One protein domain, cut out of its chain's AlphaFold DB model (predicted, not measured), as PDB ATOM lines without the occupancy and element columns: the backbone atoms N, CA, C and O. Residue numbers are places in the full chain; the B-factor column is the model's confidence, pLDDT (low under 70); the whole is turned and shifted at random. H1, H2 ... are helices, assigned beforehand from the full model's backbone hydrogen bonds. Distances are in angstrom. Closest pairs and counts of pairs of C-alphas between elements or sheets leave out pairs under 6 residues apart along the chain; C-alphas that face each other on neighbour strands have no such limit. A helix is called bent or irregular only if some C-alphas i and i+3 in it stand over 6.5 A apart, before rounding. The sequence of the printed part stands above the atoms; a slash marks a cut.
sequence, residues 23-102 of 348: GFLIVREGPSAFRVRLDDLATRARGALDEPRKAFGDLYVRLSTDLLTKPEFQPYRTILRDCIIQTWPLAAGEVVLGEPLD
ATOM      1  N   GLY A  23     -28.607  46.237 -20.702       89.62
ATOM      2  CA  GLY A  23     -29.976  46.282 -20.191       89.62
ATOM      3  C   GLY A  23     -30.957  45.496 -21.065       89.62
ATOM      4  O   GLY A  23     -31.752  44.716 -20.545       89.62
ATOM      5  N   PHE A  24     -30.863  45.637 -22.390       91.12
ATOM      6  CA  PHE A  24     -31.684  44.879 -23.334       91.12
ATOM      7  C   PHE A  24     -31.440  43.371 -23.227       91.12
ATOM      8  O   PHE A  24     -32.400  42.605 -23.189       91.12
ATOM      9  N   LEU A  25     -30.177  42.938 -23.147       94.44
ATOM     10  CA  LEU A  25     -29.837  41.519 -23.030       94.44
ATOM     11  C   LEU A  25     -30.424  40.893 -21.758       94.44
ATOM     12  O   LEU A  25     -30.994  39.810 -21.848       94.44
ATOM     13  N   ILE A  26     -30.366  41.599 -20.622       92.56
ATOM     14  CA  ILE A  26     -30.965  41.152 -19.352       92.56
ATOM     15  C   ILE A  26     -32.487  41.027 -19.481       92.56
ATOM     16  O   ILE A  26     -33.069  40.012 -19.111       92.56
ATOM     17  N   VAL A  27     -33.150  42.059 -20.010       91.81
ATOM     18  CA  VAL A  27     -34.618  42.080 -20.108       91.81
ATOM     19  C   VAL A  27     -35.134  41.057 -21.124       91.81
ATOM     20  O   VAL A  27     -36.190  40.466 -20.910       91.81
ATOM     21  N   ARG A  28     -34.382  40.792 -22.202       95.38
ATOM     22  CA  ARG A  28     -34.712  39.776 -23.215       95.38
ATOM     23  C   ARG A  28     -34.804  38.364 -22.627       95.38
ATOM     24  O   ARG A  28     -35.566  37.552 -23.140       95.38
ATOM     25  N   GLU A  29     -34.046  38.072 -21.575       94.00
ATOM     26  CA  GLU A  29     -34.098  36.788 -20.858       94.00
ATOM     27  C   GLU A  29     -35.340  36.653 -19.959       94.00
ATOM     28  O   GLU A  29     -35.663  35.560 -19.494       94.00
ATOM     29  N   GLY A  30     -36.078  37.747 -19.759       95.12
ATOM     30  CA  GLY A  30     -37.377  37.769 -19.103       95.12
ATOM     31  C   GLY A  30     -37.358  38.260 -17.649       95.12
ATOM     32  O   GLY A  30     -36.319  38.658 -17.111       95.12
ATOM     33  N   PRO A  31     -38.531  38.243 -16.984       94.88
ATOM     34  CA  PRO A  31     -38.725  38.821 -15.650       94.88
ATOM     35  C   PRO A  31     -37.775  38.287 -14.573       94.88
ATOM     36  O   PRO A  31     -37.289  39.052 -13.743       94.88
ATOM     37  N   SER A  32     -37.480  36.985 -14.590       94.88
ATOM     38  CA  SER A  32     -36.608  36.350 -13.597       94.88
ATOM     39  C   SER A  32     -35.158  36.821 -13.710       94.88
ATOM     40  O   SER A  32     -34.545  37.134 -12.693       94.88
ATOM     41  N   ALA A  33     -34.620  36.937 -14.928       94.81
ATOM     42  CA  ALA A  33     -33.266  37.445 -15.155       94.81
ATOM     43  C   ALA A  33     -33.140  38.909 -14.712       94.81
ATOM     44  O   ALA A  33     -32.170  39.294 -14.055       94.81
ATOM     45  N   PHE A  34     -34.173  39.712 -14.987       95.25
ATOM     46  CA  PHE A  34     -34.242  41.082 -14.496       95.25
ATOM     47  C   PHE A  34     -34.266  41.142 -12.961       95.25
ATOM     48  O   PHE A  34     -33.483  41.886 -12.372       95.25
ATOM     49  N   ARG A  35     -35.084  40.307 -12.302       95.81
ATOM     50  CA  ARG A  35     -35.146  40.216 -10.832       95.81
ATOM     51  C   ARG A  35     -33.791  39.866 -10.216       95.81
ATOM     52  O   ARG A  35     -33.380  40.560  -9.288       95.81
ATOM     53  N   VAL A  36     -33.100  38.856 -10.752       95.19
ATOM     54  CA  VAL A  36     -31.757  38.444 -10.300       95.19
ATOM     55  C   VAL A  36     -30.774  39.603 -10.421       95.19
ATOM     56  O   VAL A  36     -29.986  39.858  -9.511       95.19
ATOM     57  N   ARG A  37     -30.843  40.373 -11.513       95.12
ATOM     58  CA  ARG A  37     -29.952  41.523 -11.663       95.12
ATOM     59  C   ARG A  37     -30.230  42.658 -10.691       95.12
ATOM     60  O   ARG A  37     -29.286  43.331 -10.280       95.12
ATOM     61  N   LEU A  38     -31.485  42.866 -10.307       96.00
ATOM     62  CA  LEU A  38     -31.818  43.811  -9.246       96.00
ATOM     63  C   LEU A  38     -31.298  43.331  -7.883       96.00
ATOM     64  O   LEU A  38     -30.725  44.139  -7.156       96.00
ATOM     65  N   ASP A  39     -31.390  42.033  -7.574       94.50
ATOM     66  CA  ASP A  39     -30.783  41.462  -6.358       94.50
ATOM     67  C   ASP A  39     -29.264  41.684  -6.319       94.50
ATOM     68  O   ASP A  39     -28.714  42.144  -5.317       94.50
ATOM     69  N   ASP A  40     -28.573  41.449  -7.434       94.19
ATOM     70  CA  ASP A  40     -27.133  41.698  -7.543       94.19
ATOM     71  C   ASP A  40     -26.756  43.165  -7.298       94.19
ATOM     72  O   ASP A  40     -25.690  43.453  -6.752       94.19
ATOM     73  N   LEU A  41     -27.586  44.113  -7.741       93.38
ATOM     74  CA  LEU A  41     -27.359  45.539  -7.494       93.38
ATOM     75  C   LEU A  41     -27.634  45.893  -6.032       93.38
ATOM     76  O   LEU A  41     -26.840  46.597  -5.405       93.38
ATOM     77  N   ALA A  42     -28.714  45.356  -5.472       92.62
ATOM     78  CA  ALA A  42     -29.090  45.539  -4.080       92.62
ATOM     79  C   ALA A  42     -28.010  45.024  -3.111       92.62
ATOM     80  O   ALA A  42     -27.647  45.719  -2.163       92.62
ATOM     81  N   THR A  43     -27.413  43.856  -3.373       89.81
ATOM     82  CA  THR A  43     -26.357  43.272  -2.517       89.81
ATOM     83  C   THR A  43     -25.045  44.068  -2.503       89.81
ATOM     84  O   THR A  43     -24.245  43.938  -1.568       89.81
ATOM     85  N   ARG A  44     -24.809  44.921  -3.508       90.31
ATOM     86  CA  ARG A  44     -23.654  45.838  -3.551       90.31
ATOM     87  C   ARG A  44     -23.868  47.090  -2.698       90.31
ATOM     88  O   ARG A  44     -22.894  47.741  -2.331       90.31
ATOM     89  N   ALA A  45     -25.114  47.404  -2.354       88.62
ATOM     90  CA  ALA A  45     -25.511  48.559  -1.554       88.62
ATOM     91  C   ALA A  45     -25.377  48.270  -0.040       88.62
ATOM     92  O   ALA A  45     -26.366  48.154   0.697       88.62
ATOM     93  N   ARG A  46     -24.125  48.081   0.405       81.12
ATOM     94  CA  ARG A  46     -23.757  47.625   1.762       81.12
ATOM     95  C   ARG A  46     -23.637  48.742   2.799       81.12
ATOM     96  O   ARG A  46     -23.592  48.452   3.993       81.12
ATOM     97  N   GLY A  47     -23.557  49.998   2.370       83.38
ATOM     98  CA  GLY A  47     -23.434  51.144   3.260       83.38
ATOM     99  C   GLY A  47     -24.657  51.286   4.158       83.38
ATOM    100  O   GLY A  47     -25.782  51.020   3.743       83.38
ATOM    101  N   ALA A  48     -24.452  51.737   5.396       81.94
ATOM    102  CA  ALA A  48     -25.533  51.904   6.364       81.94
ATOM    103  C   ALA A  48     -26.683  52.767   5.801       81.94
ATOM    104  O   ALA A  48     -27.847  52.436   5.984       81.94
ATOM    105  N   LEU A  49     -26.367  53.838   5.074       85.81
ATOM    106  CA  LEU A  49     -27.351  54.766   4.504       85.81
ATOM    107  C   LEU A  49     -27.682  54.467   3.034       85.81
ATOM    108  O   LEU A  49     -28.257  55.307   2.347       85.81
ATOM    109  N   ASP A  50     -27.294  53.300   2.517       88.50
ATOM    110  CA  ASP A  50     -27.559  52.978   1.121       88.50
ATOM    111  C   ASP A  50     -29.047  52.666   0.915       88.50
ATOM    112  O   ASP A  50     -29.546  51.619   1.338       88.50
ATOM    113  N   GLU A  51     -29.734  53.563   0.220       89.81
ATOM    114  CA  GLU A  51     -31.152  53.491  -0.147       89.81
ATOM    115  C   GLU A  51     -31.369  52.898  -1.556       89.81
ATOM    116  O   GLU A  51     -30.418  52.818  -2.342       89.81
ATOM    117  N   PRO A  52     -32.614  52.545  -1.947       92.38
ATOM    118  CA  PRO A  52     -32.919  52.052  -3.295       92.38
ATOM    119  C   PRO A  52     -32.359  52.929  -4.422       92.38
ATOM    120  O   PRO A  52     -31.788  52.421  -5.387       92.38
ATOM    121  N   ARG A  53     -32.426  54.260  -4.280       93.12
ATOM    122  CA  ARG A  53     -31.853  55.195  -5.262       93.12
ATOM    123  C   ARG A  53     -30.346  55.000  -5.444       93.12
ATOM    124  O   ARG A  53     -29.851  55.129  -6.559       93.12
ATOM    125  N   LYS A  54     -29.612  54.683  -4.374       92.25
ATOM    126  CA  LYS A  54     -28.169  54.415  -4.434       92.25
ATOM    127  C   LYS A  54     -27.872  53.098  -5.152       92.25
ATOM    128  O   LYS A  54     -26.906  53.044  -5.908       92.25
ATOM    129  N   ALA A  55     -28.695  52.073  -4.932       93.38
ATOM    130  CA  ALA A  55     -28.529  50.752  -5.540       93.38
ATOM    131  C   ALA A  55     -28.880  50.735  -7.037       93.38
ATOM    132  O   ALA A  55     -28.156  50.154  -7.843       93.38
ATOM    133  N   PHE A  56     -29.984  51.382  -7.413       93.75
ATOM    134  CA  PHE A  56     -30.570  51.268  -8.752       93.75
ATOM    135  C   PHE A  56     -30.376  52.515  -9.624       93.75
ATOM    136  O   PHE A  56     -30.614  52.466 -10.831       93.75
ATOM    137  N   GLY A  57     -29.943  53.633  -9.039       92.12
ATOM    138  CA  GLY A  57     -29.620  54.858  -9.765       92.12
ATOM    139  C   GLY A  57     -30.787  55.396 -10.595       92.12
ATOM    140  O   GLY A  57     -31.917  55.512 -10.115       92.12
ATOM    141  N   ASP A  58     -30.489  55.732 -11.850       90.56
ATOM    142  CA  ASP A  58     -31.430  56.351 -12.792       90.56
ATOM    143  C   ASP A  58     -32.659  55.477 -13.087       90.56
ATOM    144  O   ASP A  58     -33.759  55.995 -13.265       90.56
ATOM    145  N   LEU A  59     -32.507  54.147 -13.050       92.00
ATOM    146  CA  LEU A  59     -33.627  53.224 -13.242       92.00
ATOM    147  C   LEU A  59     -34.724  53.460 -12.197       92.00
ATOM    148  O   LEU A  59     -35.900  53.556 -12.550       92.00
ATOM    149  N   TYR A  60     -34.341  53.585 -10.923       94.44
ATOM    150  CA  TYR A  60     -35.288  53.870  -9.847       94.44
ATOM    151  C   TYR A  60     -35.925  55.245 -10.023       94.44
ATOM    152  O   TYR A  60     -37.145  55.354  -9.939       94.44
ATOM    153  N   VAL A  61     -35.123  56.271 -10.336       93.38
ATOM    154  CA  VAL A  61     -35.622  57.640 -10.540       93.38
ATOM    155  C   VAL A  61     -36.696  57.657 -11.625       93.38
ATOM    156  O   VAL A  61     -37.832  58.028 -11.341       93.38
ATOM    157  N   ARG A  62     -36.397  57.150 -12.824       93.44
ATOM    158  CA  ARG A  62     -37.330  57.182 -13.960       93.44
ATOM    159  C   ARG A  62     -38.595  56.363 -13.719       93.44
ATOM    160  O   ARG A  62     -39.675  56.800 -14.105       93.44
ATOM    161  N   LEU A  63     -38.487  55.200 -13.072       94.69
ATOM    162  CA  LEU A  63     -39.655  54.385 -12.712       94.69
ATOM    163  C   LEU A  63     -40.494  55.003 -11.584       94.69
ATOM    164  O   LEU A  63     -41.690  54.727 -11.510       94.69
ATOM    165  N   SER A  64     -39.889  55.840 -10.738       93.06
ATOM    166  CA  SER A  64     -40.576  56.578  -9.672       93.06
ATOM    167  C   SER A  64     -41.196  57.905 -10.128       93.06
ATOM    168  O   SER A  64     -42.076  58.411  -9.439       93.06
ATOM    169  N   THR A  65     -40.772  58.456 -11.273       92.31
ATOM    170  CA  THR A  65     -41.256  59.742 -11.801       92.31
ATOM    171  C   THR A  65     -41.845  59.596 -13.207       92.31
ATOM    172  O   THR A  65     -43.047  59.396 -13.369       92.31
ATOM    173  N   ASP A  66     -41.006  59.650 -14.238       91.62
ATOM    174  CA  ASP A  66     -41.393  59.894 -15.633       91.62
ATOM    175  C   ASP A  66     -42.194  58.735 -16.237       91.62
ATOM    176  O   ASP A  66     -42.955  58.896 -17.194       91.62
ATOM    177  N   LEU A  67     -41.974  57.535 -15.702       93.38
ATOM    178  CA  LEU A  67     -42.576  56.284 -16.146       93.38
ATOM    179  C   LEU A  67     -43.591  55.747 -15.130       93.38
ATOM    180  O   LEU A  67     -44.073  54.627 -15.293       93.38
ATOM    181  N   LEU A  68     -43.924  56.518 -14.091       94.06
ATOM    182  CA  LEU A  68     -44.782  56.069 -12.996       94.06
ATOM    183  C   LEU A  68     -46.203  55.735 -13.469       94.06
ATOM    184  O   LEU A  68     -46.760  54.704 -13.106       94.06
ATOM    185  N   THR A  69     -46.775  56.592 -14.313       93.56
ATOM    186  CA  THR A  69     -48.168  56.485 -14.777       93.56
ATOM    187  C   THR A  69     -48.325  55.656 -16.048       93.56
ATOM    188  O   THR A  69     -49.445  55.406 -16.486       93.56
ATOM    189  N   LYS A  70     -47.216  55.211 -16.645       95.56
ATOM    190  CA  LYS A  70     -47.210  54.491 -17.920       95.56
ATOM    191  C   LYS A  70     -47.532  53.003 -17.711       95.56
ATOM    192  O   LYS A  70     -46.746  52.325 -17.030       95.56
ATOM    193  N   PRO A  71     -48.650  52.472 -18.247       94.56
ATOM    194  CA  PRO A  71     -49.052  51.078 -18.032       94.56
ATOM    195  C   PRO A  71     -48.023  50.064 -18.543       94.56
ATOM    196  O   PRO A  71     -47.777  49.057 -17.890       94.56
ATOM    197  N   GLU A  72     -47.350  50.361 -19.654       95.19
ATOM    198  CA  GLU A  72     -46.339  49.497 -20.269       95.19
ATOM    199  C   GLU A  72     -45.095  49.280 -19.387       95.19
ATOM    200  O   GLU A  72     -44.373  48.298 -19.557       95.19
ATOM    201  N   PHE A  73     -44.868  50.156 -18.399       94.50
ATOM    202  CA  PHE A  73     -43.782  50.020 -17.427       94.50
ATOM    203  C   PHE A  73     -44.216  49.370 -16.105       94.50
ATOM    204  O   PHE A  73     -43.368  49.146 -15.239       94.50
ATOM    205  N   GLN A  74     -45.501  49.029 -15.943       95.00
ATOM    206  CA  GLN A  74     -46.017  48.406 -14.721       95.00
ATOM    207  C   GLN A  74     -45.262  47.120 -14.344       95.00
ATOM    208  O   GLN A  74     -44.840  47.042 -13.190       95.00
ATOM    209  N   PRO A  75     -44.954  46.185 -15.269       94.75
ATOM    210  CA  PRO A  75     -44.245  44.957 -14.904       94.75
ATOM    211  C   PRO A  75     -42.854  45.220 -14.311       94.75
ATOM    212  O   PRO A  75     -42.449  44.578 -13.346       94.75
ATOM    213  N   TYR A  76     -42.131  46.215 -14.838       94.56
ATOM    214  CA  TYR A  76     -40.820  46.606 -14.314       94.56
ATOM    215  C   TYR A  76     -40.933  47.248 -12.933       94.56
ATOM    216  O   TYR A  76     -40.111  46.965 -12.061       94.56
ATOM    217  N   ARG A  77     -41.957  48.090 -12.722       96.38
ATOM    218  CA  ARG A  77     -42.228  48.690 -11.411       96.38
ATOM    219  C   ARG A  77     -42.568  47.625 -10.379       96.38
ATOM    220  O   ARG A  77     -42.024  47.696  -9.287       96.38
ATOM    221  N   THR A  78     -43.383  46.629 -10.723       95.81
ATOM    222  CA  THR A  78     -43.708  45.514  -9.823       95.81
ATOM    223  C   THR A  78     -42.455  44.748  -9.414       95.81
ATOM    224  O   THR A  78     -42.183  44.631  -8.225       95.81
ATOM    225  N   ILE A  79     -41.626  44.324 -10.373       96.62
ATOM    226  CA  ILE A  79     -40.407  43.553 -10.071       96.62
ATOM    227  C   ILE A  79     -39.422  44.374  -9.220       96.62
ATOM    228  O   ILE A  79     -38.825  43.851  -8.276       96.62
ATOM    229  N   LEU A  80     -39.254  45.667  -9.526       96.69
ATOM    230  CA  LEU A  80     -38.386  46.548  -8.743       96.69
ATOM    231  C   LEU A  80     -38.955  46.826  -7.347       96.69
ATOM    232  O   LEU A  80     -38.200  46.820  -6.377       96.69
ATOM    233  N   ARG A  81     -40.269  47.035  -7.225       96.00
ATOM    234  CA  ARG A  81     -40.959  47.214  -5.940       96.00
ATOM    235  C   ARG A  81     -40.773  45.984  -5.065       96.00
ATOM    236  O   ARG A  81     -40.353  46.138  -3.922       96.00
ATOM    237  N   ASP A  82     -40.990  44.793  -5.614       94.81
ATOM    238  CA  ASP A  82     -40.804  43.525  -4.908       94.81
ATOM    239  C   ASP A  82     -39.361  43.362  -4.419       94.81
ATOM    240  O   ASP A  82     -39.131  43.011  -3.261       94.81
ATOM    241  N   CYS A  83     -38.375  43.704  -5.257       95.25
ATOM    242  CA  CYS A  83     -36.972  43.738  -4.847       95.25
ATOM    243  C   CYS A  83     -36.729  44.696  -3.676       95.25
ATOM    244  O   CYS A  83     -36.025  44.350  -2.724       95.25
ATOM    245  N   ILE A  84     -37.313  45.893  -3.735       95.12
ATOM    246  CA  ILE A  84     -37.124  46.929  -2.722       95.12
ATOM    247  C   ILE A  84     -37.717  46.497  -1.378       95.12
ATOM    248  O   ILE A  84     -37.013  46.513  -0.369       95.12
ATOM    249  N   ILE A  85     -38.980  46.066  -1.353       94.56
ATOM    250  CA  ILE A  85     -39.678  45.709  -0.105       94.56
ATOM    251  C   ILE A  85     -39.099  44.450   0.560       94.56
ATOM    252  O   ILE A  85     -39.280  44.251   1.760       94.56
ATOM    253  N   GLN A  86     -38.405  43.601  -0.207       92.56
ATOM    254  CA  GLN A  86     -37.696  42.422   0.301       92.56
ATOM    255  C   GLN A  86     -36.285  42.736   0.815       92.56
ATOM    256  O   GLN A  86     -35.714  41.928   1.544       92.56
ATOM    257  N   THR A  87     -35.724  43.897   0.464       92.06
ATOM    258  CA  THR A  87     -34.330  44.249   0.781       92.06
ATOM    259  C   THR A  87     -34.212  45.358   1.827       92.06
ATOM    260  O   THR A  87     -33.332  45.291   2.688       92.06
ATOM    261  N   TRP A  88     -35.081  46.375   1.785       94.06
ATOM    262  CA  TRP A  88     -35.040  47.518   2.706       94.06
ATOM    263  C   TRP A  88     -36.189  47.484   3.732       94.06
ATOM    264  O   TRP A  88     -37.316  47.138   3.379       94.06
ATOM    265  N   PRO A  89     -35.926  47.846   5.004       94.50
ATOM    266  CA  PRO A  89     -36.902  47.776   6.092       94.50
ATOM    267  C   PRO A  89     -37.861  48.973   6.095       94.50
ATOM    268  O   PRO A  89     -37.828  49.828   6.983       94.50
ATOM    269  N   LEU A  90     -38.709  49.034   5.073       94.12
ATOM    270  CA  LEU A  90     -39.654  50.126   4.854       94.12
ATOM    271  C   LEU A  90     -40.818  50.085   5.851       94.12
ATOM    272  O   LEU A  90     -41.194  49.023   6.363       94.12
ATOM    273  N   ALA A  91     -41.364  51.253   6.181       93.06
ATOM    274  CA  ALA A  91     -42.494  51.358   7.102       93.06
ATOM    275  C   ALA A  91     -43.832  51.103   6.390       93.06
ATOM    276  O   ALA A  91     -43.963  51.291   5.180       93.06
ATOM    277  N   ALA A  92     -44.853  50.701   7.151       93.06
ATOM    278  CA  ALA A  92     -46.223  50.706   6.645       93.06
ATOM    279  C   ALA A  92     -46.628  52.139   6.242       93.06
ATOM    280  O   ALA A  92     -46.275  53.101   6.922       93.06
ATOM    281  N   GLY A  93     -47.345  52.277   5.129       94.25
ATOM    282  CA  GLY A  93     -47.752  53.557   4.548       94.25
ATOM    283  C   GLY A  93     -46.703  54.230   3.656       94.25
ATOM    284  O   GLY A  93     -47.042  55.166   2.935       94.25
ATOM    285  N   GLU A  94     -45.454  53.758   3.643       94.25
ATOM    286  CA  GLU A  94     -44.417  54.316   2.773       94.25
ATOM    287  C   GLU A  94     -44.726  54.032   1.293       94.25
ATOM    288  O   GLU A  94     -45.065  52.907   0.919       94.25
ATOM    289  N   VAL A  95     -44.634  55.056   0.440       94.06
ATOM    290  CA  VAL A  95     -44.953  54.942  -0.990       94.06
ATOM    291  C   VAL A  95     -43.720  54.490  -1.765       94.06
ATOM    292  O   VAL A  95     -42.727  55.207  -1.839       94.06
ATOM    293  N   VAL A  96     -43.809  53.327  -2.413       93.81
ATOM    294  CA  VAL A  96     -42.727  52.769  -3.238       93.81
ATOM    295  C   VAL A  96     -43.230  52.588  -4.662       93.81
ATOM    296  O   VAL A  96     -44.128  51.791  -4.915       93.81
ATOM    297  N   LEU A  97     -42.656  53.319  -5.618       93.94
ATOM    298  CA  LEU A  97     -43.057  53.250  -7.033       93.94
ATOM    299  C   LEU A  97     -44.574  53.451  -7.256       93.94
ATOM    300  O   LEU A  97     -45.179  52.791  -8.096       93.94
ATOM    301  N   GLY A  98     -45.166  54.392  -6.508       90.38
ATOM    302  CA  GLY A  98     -46.551  54.857  -6.683       90.38
ATOM    303  C   GLY A  98     -47.593  54.177  -5.806       90.38
ATOM    304  O   GLY A  98     -48.723  54.648  -5.741       90.38
ATOM    305  N   GLU A  99     -47.221  53.113  -5.100       92.19
ATOM    306  CA  GLU A  99     -48.142  52.362  -4.253       92.19
ATOM    307  C   GLU A  99     -47.706  52.450  -2.780       92.19
ATOM    308  O   GLU A  99     -46.522  52.261  -2.481       92.19
ATOM    309  N   PRO A 100     -48.614  52.716  -1.827       94.81
ATOM    310  CA  PRO A 100     -48.285  52.634  -0.407       94.81
ATOM    311  C   PRO A 100     -48.033  51.178  -0.002       94.81
ATOM    312  O   PRO A 100     -48.622  50.249  -0.558       94.81
ATOM    313  N   LEU A 101     -47.126  50.958   0.942       93.88
ATOM    314  CA  LEU A 101     -46.927  49.648   1.548       93.88
ATOM    315  C   LEU A 101     -48.019  49.393   2.595       93.88
ATOM    316  O   LEU A 101     -48.243  50.224   3.471       93.88
ATOM    317  N   ASP A 102     -48.682  48.241   2.527       92.75
ATOM    318  CA  ASP A 102     -49.726  47.850   3.479       92.75
ATOM    319  C   ASP A 102     -49.155  47.628   4.884       92.75
ATOM    320  O   ASP A 102     -49.689  48.111   5.881       92.75
TER     321      ASP A 102
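What this domain is: This is residues 23 to 102 of the 348 residues of an uncharacterized protein of Sinirhodobacter populi (UniProt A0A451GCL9). Two longer helices, H2 and H5, pack side by side at a slant and run the same way, with the short helices H3 and H4 on one side of the pair, H3 packed on the later part of H2 and H4 close to H5. H1 makes a small helical hairpin with the beginning of H2 at one end of the body, and after H5 a stretch with no named element, residues 88 to 102, loops away and folds back beside H5. The printed part has 80 residues with five named helices, in the order H1, H2, H3, H4, H5, and no named strand; the class is all helix. It is compact, with a radius of gyration of the C-alphas of 12.3 A, and spans 33 by 28 by 20 A.

Where its parts are: H1 is residues 23 to 28, 8.6 A from first to last C-alpha, and begins at C-alpha 23 at (-29.976, 46.282, -20.191). H2 is residues 31 to 44, 20.6 A long, and ends at C-alpha 44 at (-23.654, 45.838, -3.551). H3 is residues 52 to 56, 6.0 A long, and H4 is residues 58 to 64, 9.7 A long. H5, the longest, is residues 71 to 87, 24.8 A, and ends at C-alpha 87 at (-34.330, 44.249, 0.781). H5 is irregular, with C-alphas 72 and 75 7.3 A apart, and has a kink of 27 degrees near residue 78.

How they stand to each other: H1 touches residues 33 to 37 of H2; the closest C-alphas, those of Val 27 and Phe 34, are 5.7 A apart. The two form a helical hairpin, running opposite ways at a tilt of 36 degrees, only just steep. H2 and H5 touch, at a steep tilt of 42 degrees and the same way, with the C-alphas of Arg 35 and Ile 79 closest at 6.3 A. H3 touches residues 38 to 44 of H2, closest at the C-alphas of Ala 42 and Ala 55, 5.4 A apart. H3 and H4 only just touch, with 3 pairs of C-alphas within 8 A, and only at the corner by their link; the C-alphas of Arg 53 and Tyr 60 are closest at 5.9 A. H4 and H5 are close but not clearly touching, with the C-alphas of Leu 63 and Arg 77 closest at 6.4 A, and their lines are only just about perpendicular at 73 degrees. H1 is apart from H5, and H2 from H4. Each O i to N i+4 pair is within hydrogen-bond range in H1, H3 and H4, against 9 of 10 in H2 and 11 of 13 in H5.

The domain as a whole: The two C-alphas farthest apart, those of Leu 25 and Ala 92, are 35.1 A apart. The printed part has no cut and no long link; the links from H1 to H2 and from H3 to H4 are tight. In the final stretch, residues 95 to 96 pair antiparallel with residues 99 to 100. The mean pLDDT of the printed part is 93.1, and no printed residue is under 70.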